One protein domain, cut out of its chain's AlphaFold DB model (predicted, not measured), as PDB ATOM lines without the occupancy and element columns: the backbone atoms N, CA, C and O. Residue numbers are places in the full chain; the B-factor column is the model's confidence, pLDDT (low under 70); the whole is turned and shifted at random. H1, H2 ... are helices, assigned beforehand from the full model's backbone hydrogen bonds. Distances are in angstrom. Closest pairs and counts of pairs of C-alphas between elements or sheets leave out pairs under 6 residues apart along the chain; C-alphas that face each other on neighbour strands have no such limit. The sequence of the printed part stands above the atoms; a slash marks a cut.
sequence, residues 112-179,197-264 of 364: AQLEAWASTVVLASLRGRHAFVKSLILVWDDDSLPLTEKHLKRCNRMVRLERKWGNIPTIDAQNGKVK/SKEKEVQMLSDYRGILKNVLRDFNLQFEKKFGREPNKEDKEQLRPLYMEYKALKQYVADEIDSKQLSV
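What this domain is: This is residues 112 to 179 and 197 to 264 of the 364 residues of an uncharacterized protein of Spironucleus salmonicida (UniProt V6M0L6). A loose group of three helices, H2, H3 and H5, makes the body, with H3 between the other two and running opposite ways to both, while H1 forms a long arm whose residues 112 to 131 stick out free. H4 is a short helix at the end of the body where H3 ends and H5 begins, and the unnamed residues 166 to 179 run from the end of H2 across toward H5. You have 136 printed residues with five named helices, H1 to H5 in order along the chain, and no named strand; the class is all helix. The whole is loose, with a radius of gyration of the C-alphas of 18.6 A, and flat, spanning 61 by 44 by 24 A; without the free residues 112 to 131 of H1 the body spans 53 by 28 by 20 A.

Where its parts are: Find C-alpha 112 at (7.098, -6.350, -36.589); from there H1, residues 112 to 135, runs 33.4 A from first to last C-alpha. Go on to C-alpha 149 at (-30.340, 21.943, -47.168), where H2, residues 149 to 165, begins and runs 24.4 A. After the cut, look for H3 at residues 198 to 227, the longest helix, 43.0 A. Next come H4, residues 233 to 237, 6.4 A, and H5, residues 240 to 261, 31.5 A, which ends at C-alpha 261, (-51.619, -10.431, -34.253).

How they stand to each other: Start at H1: it touches no helix, and with H2 it is close but not clearly touching, the closest C-alphas being those of Ser 135 and Arg 154, 7.5 A apart. H1 is apart from H3, H4 and H5. Look next at H2, which touches H3 at Val 159 and Ile 211, their closest C-alphas, 6.5 A apart, at a steep tilt of 39 degrees, opposite ways; H3 touches H2 with residues 208 to 219 alone. With residues 202 to 216 alone H3 touches H5, the closest C-alphas being those of Arg 209 and Tyr 246, 5.9 A apart, opposite ways at 38 degrees, only just a steep tilt. H2 and H5 are close but not clearly touching, with the C-alphas of Asn 156 and Leu 242 closest at 8.0 A. H4 is apart from H2 and H3, and meets H5 only through their link. In H1, H2, H3, H4 and H5 every O i to N i+4 pair is within hydrogen-bond range.

The domain as a whole: The two C-alphas farthest apart, those of Ala 112 and Leu 262, are 62.0 A apart. Residues 180 to 196 are not printed, and C-alphas 179 and 197 lie 15.7 A apart across this cut, in the link from H2 to H3. The link H1 to H2 is long, with 13 residues; H3 to H4 and H4 to H5 are tight. The mean pLDDT of the printed part is 81.7; look for values under 70 at residue 116, residues 119 to 136, residues 173 to 174, residue 176 and residues 258 to 264.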
ATOM      1  N   ALA A 112       7.083  -7.813 -36.552       78.38
ATOM      2  CA  ALA A 112       7.098  -6.350 -36.589       78.38
ATOM      3  C   ALA A 112       6.218  -5.778 -37.720       78.38
ATOM      4  O   ALA A 112       5.513  -4.791 -37.518       78.38
ATOM      5  N   GLN A 113       6.201  -6.416 -38.897       74.69
ATOM      6  CA  GLN A 113       5.315  -6.024 -40.001       74.69
ATOM      7  C   GLN A 113       3.841  -6.283 -39.665       74.69
ATOM      8  O   GLN A 113       2.992  -5.448 -39.970       74.69
ATOM      9  N   LEU A 114       3.539  -7.401 -38.997       72.19
ATOM     10  CA  LEU A 114       2.190  -7.715 -38.521       72.19
ATOM     11  C   LEU A 114       1.712  -6.714 -37.460       72.19
ATOM     12  O   LEU A 114       0.576  -6.250 -37.535       72.19
ATOM     13  N   GLU A 115       2.572  -6.334 -36.512       75.62
ATOM     14  CA  GLU A 115       2.268  -5.342 -35.473       75.62
ATOM     15  C   GLU A 115       2.083  -3.931 -36.062       75.62
ATOM     16  O   GLU A 115       1.131  -3.234 -35.699       75.62
ATOM     17  N   ALA A 116       2.918  -3.518 -37.022       69.62
ATOM     18  CA  ALA A 116       2.787  -2.228 -37.703       69.62
ATOM     19  C   ALA A 116       1.531  -2.164 -38.590       69.62
ATOM     20  O   ALA A 116       0.819  -1.153 -38.597       69.62
ATOM     21  N   TRP A 117       1.217  -3.251 -39.300       78.25
ATOM     22  CA  TRP A 117      -0.015  -3.376 -40.073       78.25
ATOM     23  C   TRP A 117      -1.244  -3.323 -39.164       78.25
ATOM     24  O   TRP A 117      -2.122  -2.493 -39.387       78.25
ATOM     25  N   ALA A 118      -1.277  -4.128 -38.097       73.19
ATOM     26  CA  ALA A 118      -2.370  -4.129 -37.127       73.19
ATOM     27  C   ALA A 118      -2.557  -2.740 -36.502       73.19
ATOM     28  O   ALA A 118      -3.673  -2.224 -36.481       73.19
ATOM     29  N   SER A 119      -1.468  -2.091 -36.080       68.25
ATOM     30  CA  SER A 119      -1.500  -0.725 -35.542       68.25
ATOM     31  C   SER A 119      -2.054   0.281 -36.551       68.25
ATOM     32  O   SER A 119      -2.877   1.124 -36.197       68.25
ATOM     33  N   THR A 120      -1.664   0.175 -37.825       62.94
ATOM     34  CA  THR A 120      -2.148   1.061 -38.898       62.94
ATOM     35  C   THR A 120      -3.619   0.810 -39.213       62.94
ATOM     36  O   THR A 120      -4.371   1.764 -39.388       62.94
ATOM     37  N   VAL A 121      -4.063  -0.448 -39.233       64.88
ATOM     38  CA  VAL A 121      -5.471  -0.826 -39.417       64.88
ATOM     39  C   VAL A 121      -6.317  -0.341 -38.244       64.88
ATOM     40  O   VAL A 121      -7.384   0.228 -38.463       64.88
ATOM     41  N   VAL A 122      -5.836  -0.486 -37.007       67.94
ATOM     42  CA  VAL A 122      -6.501   0.035 -35.805       67.94
ATOM     43  C   VAL A 122      -6.564   1.558 -35.846       67.94
ATOM     44  O   VAL A 122      -7.634   2.116 -35.631       67.94
ATOM     45  N   LEU A 123      -5.480   2.255 -36.196       61.22
ATOM     46  CA  LEU A 123      -5.476   3.716 -36.331       61.22
ATOM     47  C   LEU A 123      -6.363   4.207 -37.479       61.22
ATOM     48  O   LEU A 123      -7.065   5.203 -37.314       61.22
ATOM     49  N   ALA A 124      -6.369   3.530 -38.627       57.12
ATOM     50  CA  ALA A 124      -7.256   3.838 -39.746       57.12
ATOM     51  C   ALA A 124      -8.722   3.576 -39.377       57.12
ATOM     52  O   ALA A 124      -9.587   4.381 -39.709       57.12
ATOM     53  N   SER A 125      -8.991   2.509 -38.623       63.78
ATOM     54  CA  SER A 125     -10.305   2.201 -38.060       63.78
ATOM     55  C   SER A 125     -10.733   3.245 -37.027       63.78
ATOM     56  O   SER A 125     -11.851   3.737 -37.093       63.78
ATOM     57  N   LEU A 126      -9.841   3.683 -36.133       62.97
ATOM     58  CA  LEU A 126     -10.106   4.725 -35.136       62.97
ATOM     59  C   LEU A 126     -10.296   6.102 -35.773       62.97
ATOM     60  O   LEU A 126     -11.218   6.819 -35.398       62.97
ATOM     61  N   ARG A 127      -9.477   6.483 -36.761       56.22
ATOM     62  CA  ARG A 127      -9.638   7.736 -37.518       56.22
ATOM     63  C   ARG A 127     -10.866   7.696 -38.413       56.22
ATOM     64  O   ARG A 127     -11.576   8.692 -38.485       56.22
ATOM     65  N   GLY A 128     -11.149   6.556 -39.038       63.12
ATOM     66  CA  GLY A 128     -12.379   6.303 -39.780       63.12
ATOM     67  C   GLY A 128     -13.596   6.404 -38.871       63.12
ATOM     68  O   GLY A 128     -14.541   7.103 -39.211       63.12
ATOM     69  N   ARG A 129     -13.533   5.819 -37.670       65.19
ATOM     70  CA  ARG A 129     -14.550   5.922 -36.620       65.19
ATOM     71  C   ARG A 129     -14.687   7.344 -36.104       65.19
ATOM     72  O   ARG A 129     -15.799   7.787 -35.900       65.19
ATOM     73  N   HIS A 130     -13.603   8.086 -35.924       58.41
ATOM     74  CA  HIS A 130     -13.650   9.469 -35.462       58.41
ATOM     75  C   HIS A 130     -14.177  10.422 -36.544       58.41
ATOM     76  O   HIS A 130     -15.013  11.269 -36.257       58.41
ATOM     77  N   ALA A 131     -13.752  10.271 -37.802       50.69
ATOM     78  CA  ALA A 131     -14.309  11.001 -38.943       50.69
ATOM     79  C   ALA A 131     -15.778  10.628 -39.176       50.69
ATOM     80  O   ALA A 131     -16.594  11.485 -39.506       50.69
ATOM     81  N   PHE A 132     -16.119   9.362 -38.945       63.44
ATOM     82  CA  PHE A 132     -17.488   8.890 -38.909       63.44
ATOM     83  C   PHE A 132     -18.274   9.577 -37.786       63.44
ATOM     84  O   PHE A 132     -19.268  10.221 -38.090       63.44
ATOM     85  N   VAL A 133     -17.789   9.549 -36.541       68.38
ATOM     86  CA  VAL A 133     -18.391  10.206 -35.365       68.38
ATOM     87  C   VAL A 133     -18.546  11.709 -35.590       68.38
ATOM     88  O   VAL A 133     -19.599  12.263 -35.316       68.38
ATOM     89  N   LYS A 134     -17.558  12.381 -36.182       62.72
ATOM     90  CA  LYS A 134     -17.684  13.789 -36.583       62.72
ATOM     91  C   LYS A 134     -18.724  13.991 -37.684       62.72
ATOM     92  O   LYS A 134     -19.411  15.005 -37.692       62.72
ATOM     93  N   SER A 135     -18.885  13.027 -38.591       62.62
ATOM     94  CA  SER A 135     -19.975  13.046 -39.572       62.62
ATOM     95  C   SER A 135     -21.356  12.740 -38.974       62.62
ATOM     96  O   SER A 135     -22.350  12.975 -39.656       62.62
ATOM     97  N   LEU A 136     -21.419  12.271 -37.717       67.12
ATOM     98  CA  LEU A 136     -22.656  12.105 -36.941       67.12
ATOM     99  C   LEU A 136     -23.162  13.403 -36.314       67.12
ATOM    100  O   LEU A 136     -24.258  13.427 -35.757       67.12
ATOM    101  N   ILE A 137     -22.370  14.474 -36.361       84.25
ATOM    102  CA  ILE A 137     -22.821  15.778 -35.895       84.25
ATOM    103  C   ILE A 137     -23.751  16.340 -36.976       84.25
ATOM    104  O   ILE A 137     -23.321  16.705 -38.074       84.25
ATOM    105  N   LEU A 138     -25.044  16.345 -36.666       87.12
ATOM    106  CA  LEU A 138     -26.134  16.797 -37.522       87.12
ATOM    107  C   LEU A 138     -26.279  18.325 -37.474       87.12
ATOM    108  O   LEU A 138     -26.613  18.929 -38.497       87.12
ATOM    109  N   VAL A 139     -25.960  18.928 -36.324       88.69
ATOM    110  CA  VAL A 139     -25.925  20.379 -36.096       88.69
ATOM    111  C   VAL A 139     -24.555  20.762 -35.533       88.69
ATOM    112  O   VAL A 139     -24.178  20.324 -34.449       88.69
ATOM    113  N   TRP A 140     -23.786  21.528 -36.297       88.44
ATOM    114  CA  TRP A 140     -22.449  22.014 -35.944       88.44
ATOM    115  C   TRP A 140     -22.532  23.343 -35.211       88.44
ATOM    116  O   TRP A 140     -23.554  24.005 -35.312       88.44
ATOM    117  N   ASP A 141     -21.463  23.777 -34.542       86.06
ATOM    118  CA  ASP A 141     -21.418  25.039 -33.784       86.06
ATOM    119  C   ASP A 141     -21.489  26.300 -34.671       86.06
ATOM    120  O   ASP A 141     -21.954  27.344 -34.221       86.06
ATOM    121  N   ASP A 142     -21.183  26.195 -35.967       88.12
ATOM    122  CA  ASP A 142     -21.214  27.289 -36.954       88.12
ATOM    123  C   ASP A 142     -22.551  27.441 -37.712       88.12
ATOM    124  O   ASP A 142     -22.809  28.481 -38.308       88.12
ATOM    125  N   ASP A 143     -23.436  26.440 -37.676       89.62
ATOM    126  CA  ASP A 143     -24.754  26.506 -38.328       89.62
ATOM    127  C   ASP A 143     -25.658  27.654 -37.807       89.62
ATOM    128  O   ASP A 143     -25.981  27.738 -36.625       89.62
ATOM    129  N   SER A 144     -26.177  28.508 -38.678       90.50
ATOM    130  CA  SER A 144     -27.194  29.495 -38.296       90.50
ATOM    131  C   SER A 144     -28.603  29.017 -38.653       90.50
ATOM    132  O   SER A 144     -28.786  28.130 -39.490       90.50
ATOM    133  N   LEU A 145     -29.610  29.634 -38.036       87.94
ATOM    134  CA  LEU A 145     -30.996  29.520 -38.486       87.94
ATOM    135  C   LEU A 145     -31.250  30.444 -39.692       87.94
ATOM    136  O   LEU A 145     -30.564  31.463 -39.816       87.94
ATOM    137  N   PRO A 146     -32.235  30.132 -40.557       88.12
ATOM    138  CA  PRO A 146     -33.073  28.926 -40.563       88.12
ATOM    139  C   PRO A 146     -32.314  27.673 -41.033       88.12
ATOM    140  O   PRO A 146     -31.246  27.755 -41.641       88.12
ATOM    141  N   LEU A 147     -32.880  26.490 -40.768       88.88
ATOM    142  CA  LEU A 147     -32.283  25.234 -41.220       88.88
ATOM    143  C   LEU A 147     -32.174  25.186 -42.747       88.88
ATOM    144  O   LEU A 147     -33.143  25.345 -43.478       88.88
ATOM    145  N   THR A 148     -30.963  24.918 -43.221       89.50
ATOM    146  CA  THR A 148     -30.641  24.827 -44.650       89.50
ATOM    147  C   THR A 148     -30.591  23.386 -45.157       89.50
ATOM    148  O   THR A 148     -30.504  22.425 -44.386       89.50
ATOM    149  N   GLU A 149     -30.531  23.228 -46.482       90.00
ATOM    150  CA  GLU A 149     -30.340  21.943 -47.168       90.00
ATOM    151  C   GLU A 149     -29.107  21.158 -46.667       90.00
ATOM    152  O   GLU A 149     -29.069  19.928 -46.749       90.00
ATOM    153  N   LYS A 150     -28.101  21.838 -46.093       88.81
ATOM    154  CA  LYS A 150     -26.927  21.189 -45.487       88.81
ATOM    155  C   LYS A 150     -27.327  20.244 -44.351       88.81
ATOM    156  O   LYS A 150     -26.838  19.117 -44.314       88.81
ATOM    157  N   HIS A 151     -28.251  20.654 -43.484       90.31
ATOM    158  CA  HIS A 151     -28.740  19.828 -42.374       90.31
ATOM    159  C   HIS A 151     -29.461  18.587 -42.894       90.31
ATOM    160  O   HIS A 151     -29.157  17.470 -42.478       90.31
ATOM    161  N   LEU A 152     -30.334  18.762 -43.892       91.81
ATOM    162  CA  LEU A 152     -31.001  17.644 -44.559       91.81
ATOM    163  C   LEU A 152     -29.983  16.676 -45.180       91.81
ATOM    164  O   LEU A 152     -30.101  15.463 -45.012       91.81
ATOM    165  N   LYS A 153     -28.950  17.187 -45.859       90.75
ATOM    166  CA  LYS A 153     -27.867  16.371 -46.432       90.75
ATOM    167  C   LYS A 153     -27.093  15.598 -45.360       90.75
ATOM    168  O   LYS A 153     -26.777  14.428 -45.597       90.75
ATOM    169  N   ARG A 154     -26.820  16.197 -44.192       91.38
ATOM    170  CA  ARG A 154     -26.175  15.525 -43.048       91.38
ATOM    171  C   ARG A 154     -27.068  14.420 -42.476       91.38
ATOM    172  O   ARG A 154     -26.615  13.280 -42.395       91.38
ATOM    173  N   CYS A 155     -28.346  14.697 -42.215       90.12
ATOM    174  CA  CYS A 155     -29.306  13.687 -41.761       90.12
ATOM    175  C   CYS A 155     -29.451  12.537 -42.773       90.12
ATOM    176  O   CYS A 155     -29.343  11.369 -42.409       90.12
ATOM    177  N   ASN A 156     -29.580  12.838 -44.069       90.62
ATOM    178  CA  ASN A 156     -29.642  11.828 -45.132       90.62
ATOM    179  C   ASN A 156     -28.353  11.010 -45.263       90.62
ATOM    180  O   ASN A 156     -28.384   9.824 -45.593       90.62
ATOM    181  N   ARG A 157     -27.187  11.635 -45.070       89.56
ATOM    182  CA  ARG A 157     -25.910  10.916 -45.022       89.56
ATOM    183  C   ARG A 157     -25.896   9.958 -43.837       89.56
ATOM    184  O   ARG A 157     -25.497   8.814 -44.023       89.56
ATOM    185  N   MET A 158     -26.364  10.406 -42.678       87.50
ATOM    186  CA  MET A 158     -26.409   9.582 -41.484       87.50
ATOM    187  C   MET A 158     -27.322   8.368 -41.665       87.50
ATOM    188  O   MET A 158     -26.878   7.231 -41.519       87.50
ATOM    189  N   VAL A 159     -28.551   8.589 -42.138       89.00
ATOM    190  CA  VAL A 159     -29.487   7.507 -42.477       89.00
ATOM    191  C   VAL A 159     -28.857   6.513 -43.463       89.00
ATOM    192  O   VAL A 159     -28.967   5.304 -43.280       89.00
ATOM    193  N   ARG A 160     -28.150   6.989 -44.497       89.19
ATOM    194  CA  ARG A 160     -27.459   6.112 -45.461       89.19
ATOM    195  C   ARG A 160     -26.345   5.277 -44.830       89.19
ATOM    196  O   ARG A 160     -26.179   4.125 -45.223       89.19
ATOM    197  N   LEU A 161     -25.572   5.847 -43.909       84.31
ATOM    198  CA  LEU A 161     -24.478   5.136 -43.248       84.31
ATOM    199  C   LEU A 161     -25.008   4.060 -42.297       84.31
ATOM    200  O   LEU A 161     -24.583   2.914 -42.405       84.31
ATOM    201  N   GLU A 162     -25.997   4.398 -41.469       84.56
ATOM    202  CA  GLU A 162     -26.668   3.448 -40.574       84.56
ATOM    203  C   GLU A 162     -27.294   2.286 -41.345       84.56
ATOM    204  O   GLU A 162     -27.101   1.122 -41.004       84.56
ATOM    205  N   ARG A 163     -27.961   2.572 -42.469       86.81
ATOM    206  CA  ARG A 163     -28.485   1.517 -43.347       86.81
ATOM    207  C   ARG A 163     -27.390   0.629 -43.906       86.81
ATOM    208  O   ARG A 163     -27.550  -0.587 -43.930       86.81
ATOM    209  N   LYS A 164     -26.293   1.227 -44.385       82.56
ATOM    210  CA  LYS A 164     -25.169   0.475 -44.948       82.56
ATOM    211  C   LYS A 164     -24.576  -0.474 -43.908       82.56
ATOM    212  O   LYS A 164     -24.216  -1.588 -44.263       82.56
ATOM    213  N   TRP A 165     -24.494  -0.056 -42.650       78.25
ATOM    214  CA  TRP A 165     -23.988  -0.898 -41.570       78.25
ATOM    215  C   TRP A 165     -24.980  -1.936 -41.071       78.25
ATOM    216  O   TRP A 165     -24.580  -3.068 -40.819       78.25
ATOM    217  N   GLY A 166     -26.267  -1.596 -41.017       76.50
ATOM    218  CA  GLY A 166     -27.336  -2.553 -40.743       76.50
ATOM    219  C   GLY A 166     -27.623  -3.512 -41.905       76.50
ATOM    220  O   GLY A 166     -28.491  -4.367 -41.778       76.50
ATOM    221  N   ASN A 167     -26.936  -3.374 -43.047       80.50
ATOM    222  CA  ASN A 167     -27.243  -4.073 -44.300       80.50
ATOM    223  C   ASN A 167     -28.715  -3.920 -44.739       80.50
ATOM    224  O   ASN A 167     -29.293  -4.821 -45.346       80.50
ATOM    225  N   ILE A 168     -29.325  -2.766 -44.451       82.19
ATOM    226  CA  ILE A 168     -30.726  -2.476 -44.764       82.19
ATOM    227  C   ILE A 168     -30.799  -1.906 -46.188       82.19
ATOM    228  O   ILE A 168     -30.262  -0.819 -46.445       82.19
ATOM    229  N   PRO A 169     -31.459  -2.597 -47.137       77.81
ATOM    230  CA  PRO A 169     -31.557  -2.149 -48.522       77.81
ATOM    231  C   PRO A 169     -32.379  -0.863 -48.617       77.81
ATOM    232  O   PRO A 169     -33.086  -0.514 -47.677       77.81
ATOM    233  N   THR A 170     -32.295  -0.139 -49.738       77.50
ATOM    234  CA  THR A 170     -33.117   1.060 -49.962       77.50
ATOM    235  C   THR A 170     -34.596   0.675 -50.011       77.50
ATOM    236  O   THR A 170     -34.960  -0.251 -50.723       77.50
ATOM    237  N   ILE A 171     -35.448   1.380 -49.276       74.75
ATOM    238  CA  ILE A 171     -36.887   1.119 -49.164       74.75
ATOM    239  C   ILE A 171     -37.595   2.368 -49.647       74.75
ATOM    240  O   ILE A 171     -37.177   3.481 -49.317       74.75
ATOM    241  N   ASP A 172     -38.625   2.180 -50.454       77.94
ATOM    242  CA  ASP A 172     -39.532   3.248 -50.813       77.94
ATOM    243  C   ASP A 172     -40.562   3.435 -49.697       77.94
ATOM    244  O   ASP A 172     -41.340   2.537 -49.375       77.94
ATOM    245  N   ALA A 173     -40.523   4.600 -49.057       67.06
ATOM    246  CA  ALA A 173     -41.366   4.882 -47.907       67.06
ATOM    247  C   ALA A 173     -42.858   4.959 -48.264       67.06
ATOM    248  O   ALA A 173     -43.682   4.794 -47.373       67.06
ATOM    249  N   GLN A 174     -43.225   5.206 -49.529       69.75
ATOM    250  CA  GLN A 174     -44.634   5.367 -49.915       69.75
ATOM    251  C   GLN A 174     -45.399   4.044 -49.958       69.75
ATOM    252  O   GLN A 174     -46.591   3.993 -49.680       69.75
ATOM    253  N   ASN A 175     -44.716   2.979 -50.343       72.25
ATOM    254  CA  ASN A 175     -45.301   1.688 -50.685       72.25
ATOM    255  C   ASN A 175     -44.650   0.538 -49.905       72.25
ATOM    256  O   ASN A 175     -45.017  -0.611 -50.120       72.25
ATOM    257  N   GLY A 176     -43.689   0.829 -49.019       65.75
ATOM    258  CA  GLY A 176     -43.035  -0.149 -48.145       65.75
ATOM    259  C   GLY A 176     -42.131  -1.141 -48.878       65.75
ATOM    260  O   GLY A 176     -41.487  -1.969 -48.243       65.75
ATOM    261  N   LYS A 177     -42.042  -1.050 -50.210       75.31
ATOM    262  CA  LYS A 177     -41.297  -1.996 -51.037       75.31
ATOM    263  C   LYS A 177     -39.817  -1.656 -51.037       75.31
ATOM    264  O   LYS A 177     -39.413  -0.498 -51.193       75.31
ATOM    265  N   VAL A 178     -38.986  -2.685 -50.938       73.44
ATOM    266  CA  VAL A 178     -37.545  -2.557 -51.167       73.44
ATOM    267  C   VAL A 178     -37.320  -2.067 -52.602       73.44
ATOM    268  O   VAL A 178     -37.687  -2.748 -53.561       73.44
ATOM    269  N   LYS A 179     -36.705  -0.886 -52.770       75.25
ATOM    270  CA  LYS A 179     -36.263  -0.400 -54.082       75.25
ATOM    271  C   LYS A 179     -35.210  -1.369 -54.586       75.25
ATOM    272  O   LYS A 179     -34.061  -1.346 -54.137       75.25
ATOM    273  N   SER A 197     -38.228 -13.488 -47.156       82.75
ATOM    274  CA  SER A 197     -39.466 -13.781 -46.425       82.75
ATOM    275  C   SER A 197     -40.120 -12.468 -45.988       82.75
ATOM    276  O   SER A 197     -39.411 -11.572 -45.521       82.75
ATOM    277  N   LYS A 198     -41.451 -12.362 -46.100       79.81
ATOM    278  CA  LYS A 198     -42.217 -11.181 -45.654       79.81
ATOM    279  C   LYS A 198     -41.849 -10.766 -44.230       79.81
ATOM    280  O   LYS A 198     -41.755  -9.588 -43.917       79.81
ATOM    281  N   GLU A 199     -41.557 -11.736 -43.370       80.44
ATOM    282  CA  GLU A 199     -41.110 -11.481 -42.004       80.44
ATOM    283  C   GLU A 199     -39.774 -10.737 -41.934       80.44
ATOM    284  O   GLU A 199     -39.627  -9.788 -41.166       80.44
ATOM    285  N   LYS A 200     -38.823 -11.114 -42.787       83.00
ATOM    286  CA  LYS A 200     -37.544 -10.418 -42.901       83.00
ATOM    287  C   LYS A 200     -37.725  -9.024 -43.507       83.00
ATOM    288  O   LYS A 200     -36.993  -8.114 -43.133       83.00
ATOM    289  N   GLU A 201     -38.702  -8.828 -44.391       82.81
ATOM    290  CA  GLU A 201     -39.066  -7.502 -44.915       82.81
ATOM    291  C   GLU A 201     -39.636  -6.584 -43.824       82.81
ATOM    292  O   GLU A 201     -39.139  -5.472 -43.650       82.81
ATOM    293  N   VAL A 202     -40.583  -7.073 -43.015       83.62
ATOM    294  CA  VAL A 202     -41.133  -6.329 -41.864       83.62
ATOM    295  C   VAL A 202     -40.041  -5.993 -40.847       83.62
ATOM    296  O   VAL A 202     -39.991  -4.864 -40.355       83.62
ATOM    297  N   GLN A 203     -39.125  -6.925 -40.572       86.12
ATOM    298  CA  GLN A 203     -37.992  -6.656 -39.687       86.12
ATOM    299  C   GLN A 203     -37.098  -5.538 -40.244       86.12
ATOM    300  O   GLN A 203     -36.814  -4.578 -39.534       86.12
ATOM    301  N   MET A 204     -36.735  -5.594 -41.532       85.56
ATOM    302  CA  MET A 204     -35.936  -4.540 -42.174       85.56
ATOM    303  C   MET A 204     -36.635  -3.171 -42.146       85.56
ATOM    304  O   MET A 204     -35.977  -2.146 -41.960       85.56
ATOM    305  N   LEU A 205     -37.960  -3.134 -42.313       86.19
ATOM    306  CA  LEU A 205     -38.764  -1.913 -42.196       86.19
ATOM    307  C   LEU A 205     -38.770  -1.366 -40.763       86.19
ATOM    308  O   LEU A 205     -38.639  -0.156 -40.564       86.19
ATOM    309  N   SER A 206     -38.880  -2.247 -39.767       87.88
ATOM    310  CA  SER A 206     -38.804  -1.895 -38.346       87.88
ATOM    311  C   SER A 206     -37.431  -1.325 -37.975       87.88
ATOM    312  O   SER A 206     -37.350  -0.278 -37.323       87.88
ATOM    313  N   ASP A 207     -36.356  -1.943 -38.465       87.62
ATOM    314  CA  ASP A 207     -34.986  -1.474 -38.255       87.62
ATOM    315  C   ASP A 207     -34.772  -0.112 -38.935       87.62
ATOM    316  O   ASP A 207     -34.240   0.822 -38.326       87.62
ATOM    317  N   TYR A 208     -35.277   0.059 -40.165       90.19
ATOM    318  CA  TYR A 208     -35.206   1.337 -40.878       90.19
ATOM    319  C   TYR A 208     -35.966   2.453 -40.147       90.19
ATOM    320  O   TYR A 208     -35.456   3.568 -39.994       90.19
ATOM    321  N   ARG A 209     -37.156   2.142 -39.617       92.69
ATOM    322  CA  ARG A 209     -37.928   3.043 -38.749       92.69
ATOM    323  C   ARG A 209     -37.121   3.438 -37.508       92.69
ATOM    324  O   ARG A 209     -37.146   4.606 -37.118       92.69
ATOM    325  N   GLY A 210     -36.420   2.484 -36.893       90.19
ATOM    326  CA  GLY A 210     -35.545   2.716 -35.742       90.19
ATOM    327  C   GLY A 210     -34.419   3.703 -36.051       90.19
ATOM    328  O   GLY A 210     -34.229   4.666 -35.308       90.19
ATOM    329  N   ILE A 211     -33.745   3.525 -37.189       90.31
ATOM    330  CA  ILE A 211     -32.689   4.435 -37.660       90.31
ATOM    331  C   ILE A 211     -33.229   5.855 -37.822       90.31
ATOM    332  O   ILE A 211     -32.671   6.792 -37.257       90.31
ATOM    333  N   LEU A 212     -34.339   6.028 -38.548       92.19
ATOM    334  CA  LEU A 212     -34.932   7.351 -38.764       92.19
ATOM    335  C   LEU A 212     -35.340   8.020 -37.448       92.19
ATOM    336  O   LEU A 212     -35.066   9.205 -37.255       92.19
ATOM    337  N   LYS A 213     -35.939   7.265 -36.519       94.06
ATOM    338  CA  LYS A 213     -36.295   7.766 -35.185       94.06
ATOM    339  C   LYS A 213     -35.069   8.284 -34.436       94.06
ATOM    340  O   LYS A 213     -35.134   9.365 -33.856       94.06
ATOM    341  N   ASN A 214     -33.976   7.524 -34.450       91.56
ATOM    342  CA  ASN A 214     -32.747   7.895 -33.757       91.56
ATOM    343  C   ASN A 214     -32.120   9.142 -34.383       91.56
ATOM    344  O   ASN A 214     -31.858  10.094 -33.661       91.56
ATOM    345  N   VAL A 215     -31.994   9.203 -35.714       92.31
ATOM    346  CA  VAL A 215     -31.437  10.379 -36.407       92.31
ATOM    347  C   VAL A 215     -32.252  11.642 -36.129       92.31
ATOM    348  O   VAL A 215     -31.679  12.688 -35.840       92.31
ATOM    349  N   LEU A 216     -33.585  11.563 -36.176       94.56
ATOM    350  CA  LEU A 216     -34.450  12.714 -35.895       94.56
ATOM    351  C   LEU A 216     -34.396  13.140 -34.420       94.56
ATOM    352  O   LEU A 216     -34.442  14.332 -34.124       94.56
ATOM    353  N   ARG A 217     -34.281  12.188 -33.488       94.62
ATOM    354  CA  ARG A 217     -34.102  12.486 -32.061       94.62
ATOM    355  C   ARG A 217     -32.753  13.152 -31.805       94.62
ATOM    356  O   ARG A 217     -32.706  14.170 -31.125       94.62
ATOM    357  N   ASP A 218     -31.682  12.602 -32.362       91.50
ATOM    358  CA  ASP A 218     -30.329  13.126 -32.185       91.50
ATOM    359  C   ASP A 218     -30.202  14.514 -32.827       91.50
ATOM    360  O   ASP A 218     -29.548  15.390 -32.266       91.50
ATOM    361  N   PHE A 219     -30.901  14.753 -33.946       94.25
ATOM    362  CA  PHE A 219     -31.029  16.084 -34.535       94.25
ATOM    363  C   PHE A 219     -31.676  17.063 -33.555       94.25
ATOM    364  O   PHE A 219     -31.115  18.125 -33.310       94.25
ATOM    365  N   ASN A 220     -32.825  16.705 -32.970       94.44
ATOM    366  CA  ASN A 220     -33.525  17.570 -32.020       94.44
ATOM    367  C   ASN A 220     -32.661  17.890 -30.794       94.44
ATOM    368  O   ASN A 220     -32.598  19.047 -30.397       94.44
ATOM    369  N   LEU A 221     -31.958  16.894 -30.242       94.00
ATOM    370  CA  LEU A 221     -31.059  17.085 -29.100       94.00
ATOM    371  C   LEU A 221     -29.896  18.026 -29.439       94.00
ATOM    372  O   LEU A 221     -29.555  18.903 -28.651       94.00
ATOM    373  N   GLN A 222     -29.279  17.861 -30.613       92.50
ATOM    374  CA  GLN A 222     -28.193  18.743 -31.052       92.50
ATOM    375  C   GLN A 222     -28.699  20.154 -31.379       92.50
ATOM    376  O   GLN A 222     -28.024  21.132 -31.068       92.50
ATOM    377  N   PHE A 223     -29.898  20.266 -31.956       95.38
ATOM    378  CA  PHE A 223     -30.557  21.540 -32.221       95.38
ATOM    379  C   PHE A 223     -30.848  22.291 -30.918       95.38
ATOM    380  O   PHE A 223     -30.478  23.454 -30.791       95.38
ATOM    381  N   GLU A 224     -31.450  21.623 -29.935       95.88
ATOM    382  CA  GLU A 224     -31.761  22.206 -28.630       95.88
ATOM    383  C   GLU A 224     -30.493  22.627 -27.890       95.88
ATOM    384  O   GLU A 224     -30.398  23.761 -27.428       95.88
ATOM    385  N   LYS A 225     -29.476  21.758 -27.867       93.81
ATOM    386  CA  LYS A 225     -28.175  22.072 -27.268       93.81
ATOM    387  C   LYS A 225     -27.545  23.322 -27.882       93.81
ATOM    388  O   LYS A 225     -26.907  24.092 -27.169       93.81
ATOM    389  N   LYS A 226     -27.698  23.508 -29.194       93.19
ATOM    390  CA  LYS A 226     -27.108  24.634 -29.910       93.19
ATOM    391  C   LYS A 226     -27.905  25.929 -29.754       93.19
ATOM    392  O   LYS A 226     -27.330  26.977 -29.483       93.19
ATOM    393  N   PHE A 227     -29.206  25.874 -30.014       94.44
ATOM    394  CA  PHE A 227     -30.051  27.064 -30.131       94.44
ATOM    395  C   PHE A 227     -30.821  27.377 -28.844       94.44
ATOM    396  O   PHE A 227     -31.547  28.368 -28.801       94.44
ATOM    397  N   GLY A 228     -30.695  26.541 -27.807       96.44
ATOM    398  CA  GLY A 228     -31.364  26.717 -26.516       96.44
ATOM    399  C   GLY A 228     -32.885  26.567 -26.577       96.44
ATOM    400  O   GLY A 228     -33.580  27.016 -25.670       96.44
ATOM    401  N   ARG A 229     -33.422  25.993 -27.661       96.00
ATOM    402  CA  ARG A 229     -34.859  25.789 -27.874       96.00
ATOM    403  C   ARG A 229     -35.128  24.573 -28.748       96.00
ATOM    404  O   ARG A 229     -34.302  24.214 -29.584       96.00
ATOM    405  N   GLU A 230     -36.320  24.000 -28.637       93.75
ATOM    406  CA  GLU A 230     -36.758  22.950 -29.556       93.75
ATOM    407  C   GLU A 230     -36.987  23.489 -30.991       93.75
ATOM    408  O   GLU A 230     -37.348  24.663 -31.171       93.75
ATOM    409  N   PRO A 231     -36.818  22.649 -32.036       93.56
ATOM    410  CA  PRO A 231     -37.091  23.051 -33.413       93.56
ATOM    411  C   PRO A 231     -38.583  23.328 -33.625       93.56
ATOM    412  O   PRO A 231     -39.440  22.470 -33.349       93.56
ATOM    413  N   ASN A 232     -38.896  24.507 -34.165       94.94
ATOM    414  CA  ASN A 232     -40.264  24.915 -34.463       94.94
ATOM    415  C   ASN A 232     -40.757  24.250 -35.772       94.94
ATOM    416  O   ASN A 232     -40.091  23.389 -36.357       94.94
ATOM    417  N   LYS A 233     -41.964  24.603 -36.228       92.69
ATOM    418  CA  LYS A 233     -42.535  24.041 -37.465       92.69
ATOM    419  C   LYS A 233     -41.728  24.428 -38.715       92.69
ATOM    420  O   LYS A 233     -41.565  23.589 -39.593       92.69
ATOM    421  N   GLU A 234     -41.234  25.660 -38.780       90.81
ATOM    422  CA  GLU A 234     -40.478  26.205 -39.917       90.81
ATOM    423  C   GLU A 234     -39.093  25.559 -40.024       90.81
ATOM    424  O   GLU A 234     -38.694  25.131 -41.104       90.81
ATOM    425  N   ASP A 235     -38.412  25.372 -38.892       89.44
ATOM    426  CA  ASP A 235     -37.156  24.633 -38.791       89.44
ATOM    427  C   ASP A 235     -37.354  23.207 -39.348       89.44
ATOM    428  O   ASP A 235     -36.617  22.725 -40.214       89.44
ATOM    429  N   LYS A 236     -38.420  22.529 -38.907       90.56
ATOM    430  CA  LYS A 236     -38.735  21.157 -39.330       90.56
ATOM    431  C   LYS A 236     -39.084  21.030 -40.813       90.56
ATOM    432  O   LYS A 236     -38.991  19.916 -41.329       90.56
ATOM    433  N   GLU A 237     -39.439  22.112 -41.508       91.38
ATOM    434  CA  GLU A 237     -39.833  22.064 -42.923       91.38
ATOM    435  C   GLU A 237     -38.694  21.529 -43.799       91.38
ATOM    436  O   GLU A 237     -38.909  20.682 -44.665       91.38
ATOM    437  N   GLN A 238     -37.449  21.904 -43.495       91.56
ATOM    438  CA  GLN A 238     -36.290  21.423 -44.245       91.56
ATOM    439  C   GLN A 238     -36.026  19.920 -44.043       91.56
ATOM    440  O   GLN A 238     -35.473  19.256 -44.923       91.56
ATOM    441  N   LEU A 239     -36.429  19.364 -42.896       92.81
ATOM    442  CA  LEU A 239     -36.342  17.934 -42.579       92.81
ATOM    443  C   LEU A 239     -37.644  17.174 -42.862       92.81
ATOM    444  O   LEU A 239     -37.711  15.962 -42.629       92.81
ATOM    445  N   ARG A 240     -38.669  17.849 -43.394       92.50
ATOM    446  CA  ARG A 240     -39.987  17.273 -43.675       92.50
ATOM    447  C   ARG A 240     -39.933  15.962 -44.465       92.50
ATOM    448  O   ARG A 240     -40.678  15.060 -44.081       92.50
ATOM    449  N   PRO A 241     -39.060  15.775 -45.477       92.69
ATOM    450  CA  PRO A 241     -38.957  14.491 -46.170       92.69
ATOM    451  C   PRO A 241     -38.676  13.317 -45.219       92.69
ATOM    452  O   PRO A 241     -39.384  12.316 -45.260       92.69
ATOM    453  N   LEU A 242     -37.732  13.471 -44.285       91.94
ATOM    454  CA  LEU A 242     -37.372  12.421 -43.324       91.94
ATOM    455  C   LEU A 242     -38.486  12.148 -42.307       91.94
ATOM    456  O   LEU A 242     -38.727  10.995 -41.946       91.94
ATOM    457  N   TYR A 243     -39.201  13.188 -41.869       92.38
ATOM    458  CA  TYR A 243     -40.372  13.018 -41.005       92.38
ATOM    459  C   TYR A 243     -41.514  12.283 -41.713       92.38
ATOM    460  O   TYR A 243     -42.169  11.439 -41.100       92.38
ATOM    461  N   MET A 244     -41.747  12.581 -42.993       90.44
ATOM    462  CA  MET A 244     -42.757  11.896 -43.802       90.44
ATOM    463  C   MET A 244     -42.390  10.426 -44.019       90.44
ATOM    464  O   MET A 244     -43.251   9.567 -43.842       90.44
ATOM    465  N   GLU A 245     -41.119  10.127 -44.308       89.75
ATOM    466  CA  GLU A 245     -40.633   8.744 -44.408       89.75
ATOM    467  C   GLU A 245     -40.831   7.975 -43.098       89.75
ATOM    468  O   GLU A 245     -41.392   6.879 -43.092       89.75
ATOM    469  N   TYR A 246     -40.436   8.566 -41.966       93.44
ATOM    470  CA  TYR A 246     -40.631   7.955 -40.652       93.44
ATOM    471  C   TYR A 246     -42.113   7.699 -40.348       93.44
ATOM    472  O   TYR A 246     -42.468   6.629 -39.849       93.44
ATOM    473  N   LYS A 247     -42.988   8.662 -40.661       89.81
ATOM    474  CA  LYS A 247     -44.435   8.533 -40.457       89.81
ATOM    475  C   LYS A 247     -45.017   7.388 -41.287       89.81
ATOM    476  O   LYS A 247     -45.781   6.596 -40.739       89.81
ATOM    477  N   ALA A 248     -44.632   7.280 -42.556       87.25
ATOM    478  CA  ALA A 248     -45.106   6.222 -43.442       87.25
ATOM    479  C   ALA A 248     -44.661   4.831 -42.960       87.25
ATOM    480  O   ALA A 248     -45.483   3.929 -42.834       87.25
ATOM    481  N   LEU A 249     -43.390   4.677 -42.566       87.19
ATOM    482  CA  LEU A 249     -42.887   3.417 -42.002       87.19
ATOM    483  C   LEU A 249     -43.558   3.055 -40.678       87.19
ATOM    484  O   LEU A 249     -43.811   1.884 -40.411       87.19
ATOM    485  N   LYS A 250     -43.843   4.049 -39.829       88.12
ATOM    486  CA  LYS A 250     -44.553   3.820 -38.568       88.12
ATOM    487  C   LYS A 250     -45.952   3.256 -38.819       88.12
ATOM    488  O   LYS A 250     -46.339   2.345 -38.098       88.12
ATOM    489  N   GLN A 251     -46.668   3.799 -39.802       84.56
ATOM    490  CA  GLN A 251     -47.994   3.321 -40.187       84.56
ATOM    491  C   GLN A 251     -47.917   1.904 -40.764       84.56
ATOM    492  O   GLN A 251     -48.556   1.005 -40.239       84.56
ATOM    493  N   TYR A 252     -47.031   1.679 -41.735       81.94
ATOM    494  CA  TYR A 252     -46.883   0.377 -42.385       81.94
ATOM    495  C   TYR A 252     -46.532  -0.752 -41.401       81.94
ATOM    496  O   TYR A 252     -47.115  -1.830 -41.436       81.94
ATOM    497  N   VAL A 253     -45.577  -0.509 -40.494       84.00
ATOM    498  CA  VAL A 253     -45.170  -1.512 -39.496       84.00
ATOM    499  C   VAL A 253     -46.289  -1.786 -38.488       84.00
ATOM    500  O   VAL A 253     -46.393  -2.913 -38.017       84.00
ATOM    501  N   ALA A 254     -47.111  -0.789 -38.144       79.81
ATOM    502  CA  ALA A 254     -48.263  -1.004 -37.270       79.81
ATOM    503  C   ALA A 254     -49.309  -1.894 -37.957       79.81
ATOM    504  O   ALA A 254     -49.686  -2.912 -37.389       79.81
ATOM    505  N   ASP A 255     -49.662  -1.585 -39.207       77.94
ATOM    506  CA  ASP A 255     -50.663  -2.339 -39.972       77.94
ATOM    507  C   ASP A 255     -50.259  -3.821 -40.154       77.94
ATOM    508  O   ASP A 255     -51.092  -4.722 -40.039       77.94
ATOM    509  N   GLU A 256     -48.972  -4.106 -40.386       78.12
ATOM    510  CA  GLU A 256     -48.440  -5.477 -40.491       78.12
ATOM    511  C   GLU A 256     -48.381  -6.210 -39.140       78.12
ATOM    512  O   GLU A 256     -48.648  -7.410 -39.080       78.12
ATOM    513  N   ILE A 257     -48.042  -5.519 -38.044       73.25
ATOM    514  CA  ILE A 257     -48.067  -6.120 -36.700       73.25
ATOM    515  C   ILE A 257     -49.501  -6.463 -36.306       73.25
ATOM    516  O   ILE A 257     -49.738  -7.572 -35.831       73.25
ATOM    517  N   ASP A 258     -50.448  -5.563 -36.560       66.31
ATOM    518  CA  ASP A 258     -51.868  -5.793 -36.304       66.31
ATOM    519  C   ASP A 258     -52.371  -6.971 -37.159       66.31
ATOM    520  O   ASP A 258     -53.030  -7.880 -36.652       66.31
ATOM    521  N   SER A 259     -51.949  -7.043 -38.428       67.81
ATOM    522  CA  SER A 259     -52.244  -8.168 -39.332       67.81
ATOM    523  C   SER A 259     -51.629  -9.502 -38.880       67.81
ATOM    524  O   SER A 259     -52.234 -10.554 -39.086       67.81
ATOM    525  N   LYS A 260     -50.451  -9.494 -38.241       63.47
ATOM    526  CA  LYS A 260     -49.831 -10.697 -37.652       63.47
ATOM    527  C   LYS A 260     -50.455 -11.094 -36.315       63.47
ATOM    528  O   LYS A 260     -50.597 -12.281 -36.047       63.47
ATOM    529  N   GLN A 261     -50.864 -10.139 -35.480       57.12
ATOM    530  CA  GLN A 261     -51.619 -10.431 -34.253       57.12
ATOM    531  C   GLN A 261     -52.984 -11.060 -34.558       57.12
ATOM    532  O   GLN A 261     -53.524 -11.795 -33.739       57.12
ATOM    533  N   LEU A 262     -53.507 -10.836 -35.761       53.31
ATOM    534  CA  LEU A 262     -54.683 -11.506 -36.307       53.31
ATOM    535  C   LEU A 262     -54.425 -12.952 -36.784       53.31
ATOM    536  O   LEU A 262     -55.387 -13.706 -36.937       53.31
ATOM    537  N   SER A 263     -53.168 -13.372 -36.987       48.47
ATOM    538  CA  SER A 263     -52.799 -14.751 -37.358       48.47
ATOM    539  C   SER A 263     -52.488 -15.614 -36.129       48.47
ATOM    540  O   SER A 263     -51.457 -16.282 -36.041       48.47
ATOM    541  N   VAL A 264     -53.373 -15.587 -35.135       53.84
ATOM    542  CA  VAL A 264     -53.371 -16.621 -34.100       53.84
ATOM    543  C   VAL A 264     -53.948 -17.885 -34.744       53.84
ATOM    544  O   VAL A 264     -55.148 -17.958 -34.995       53.84
TER     545      VAL A 264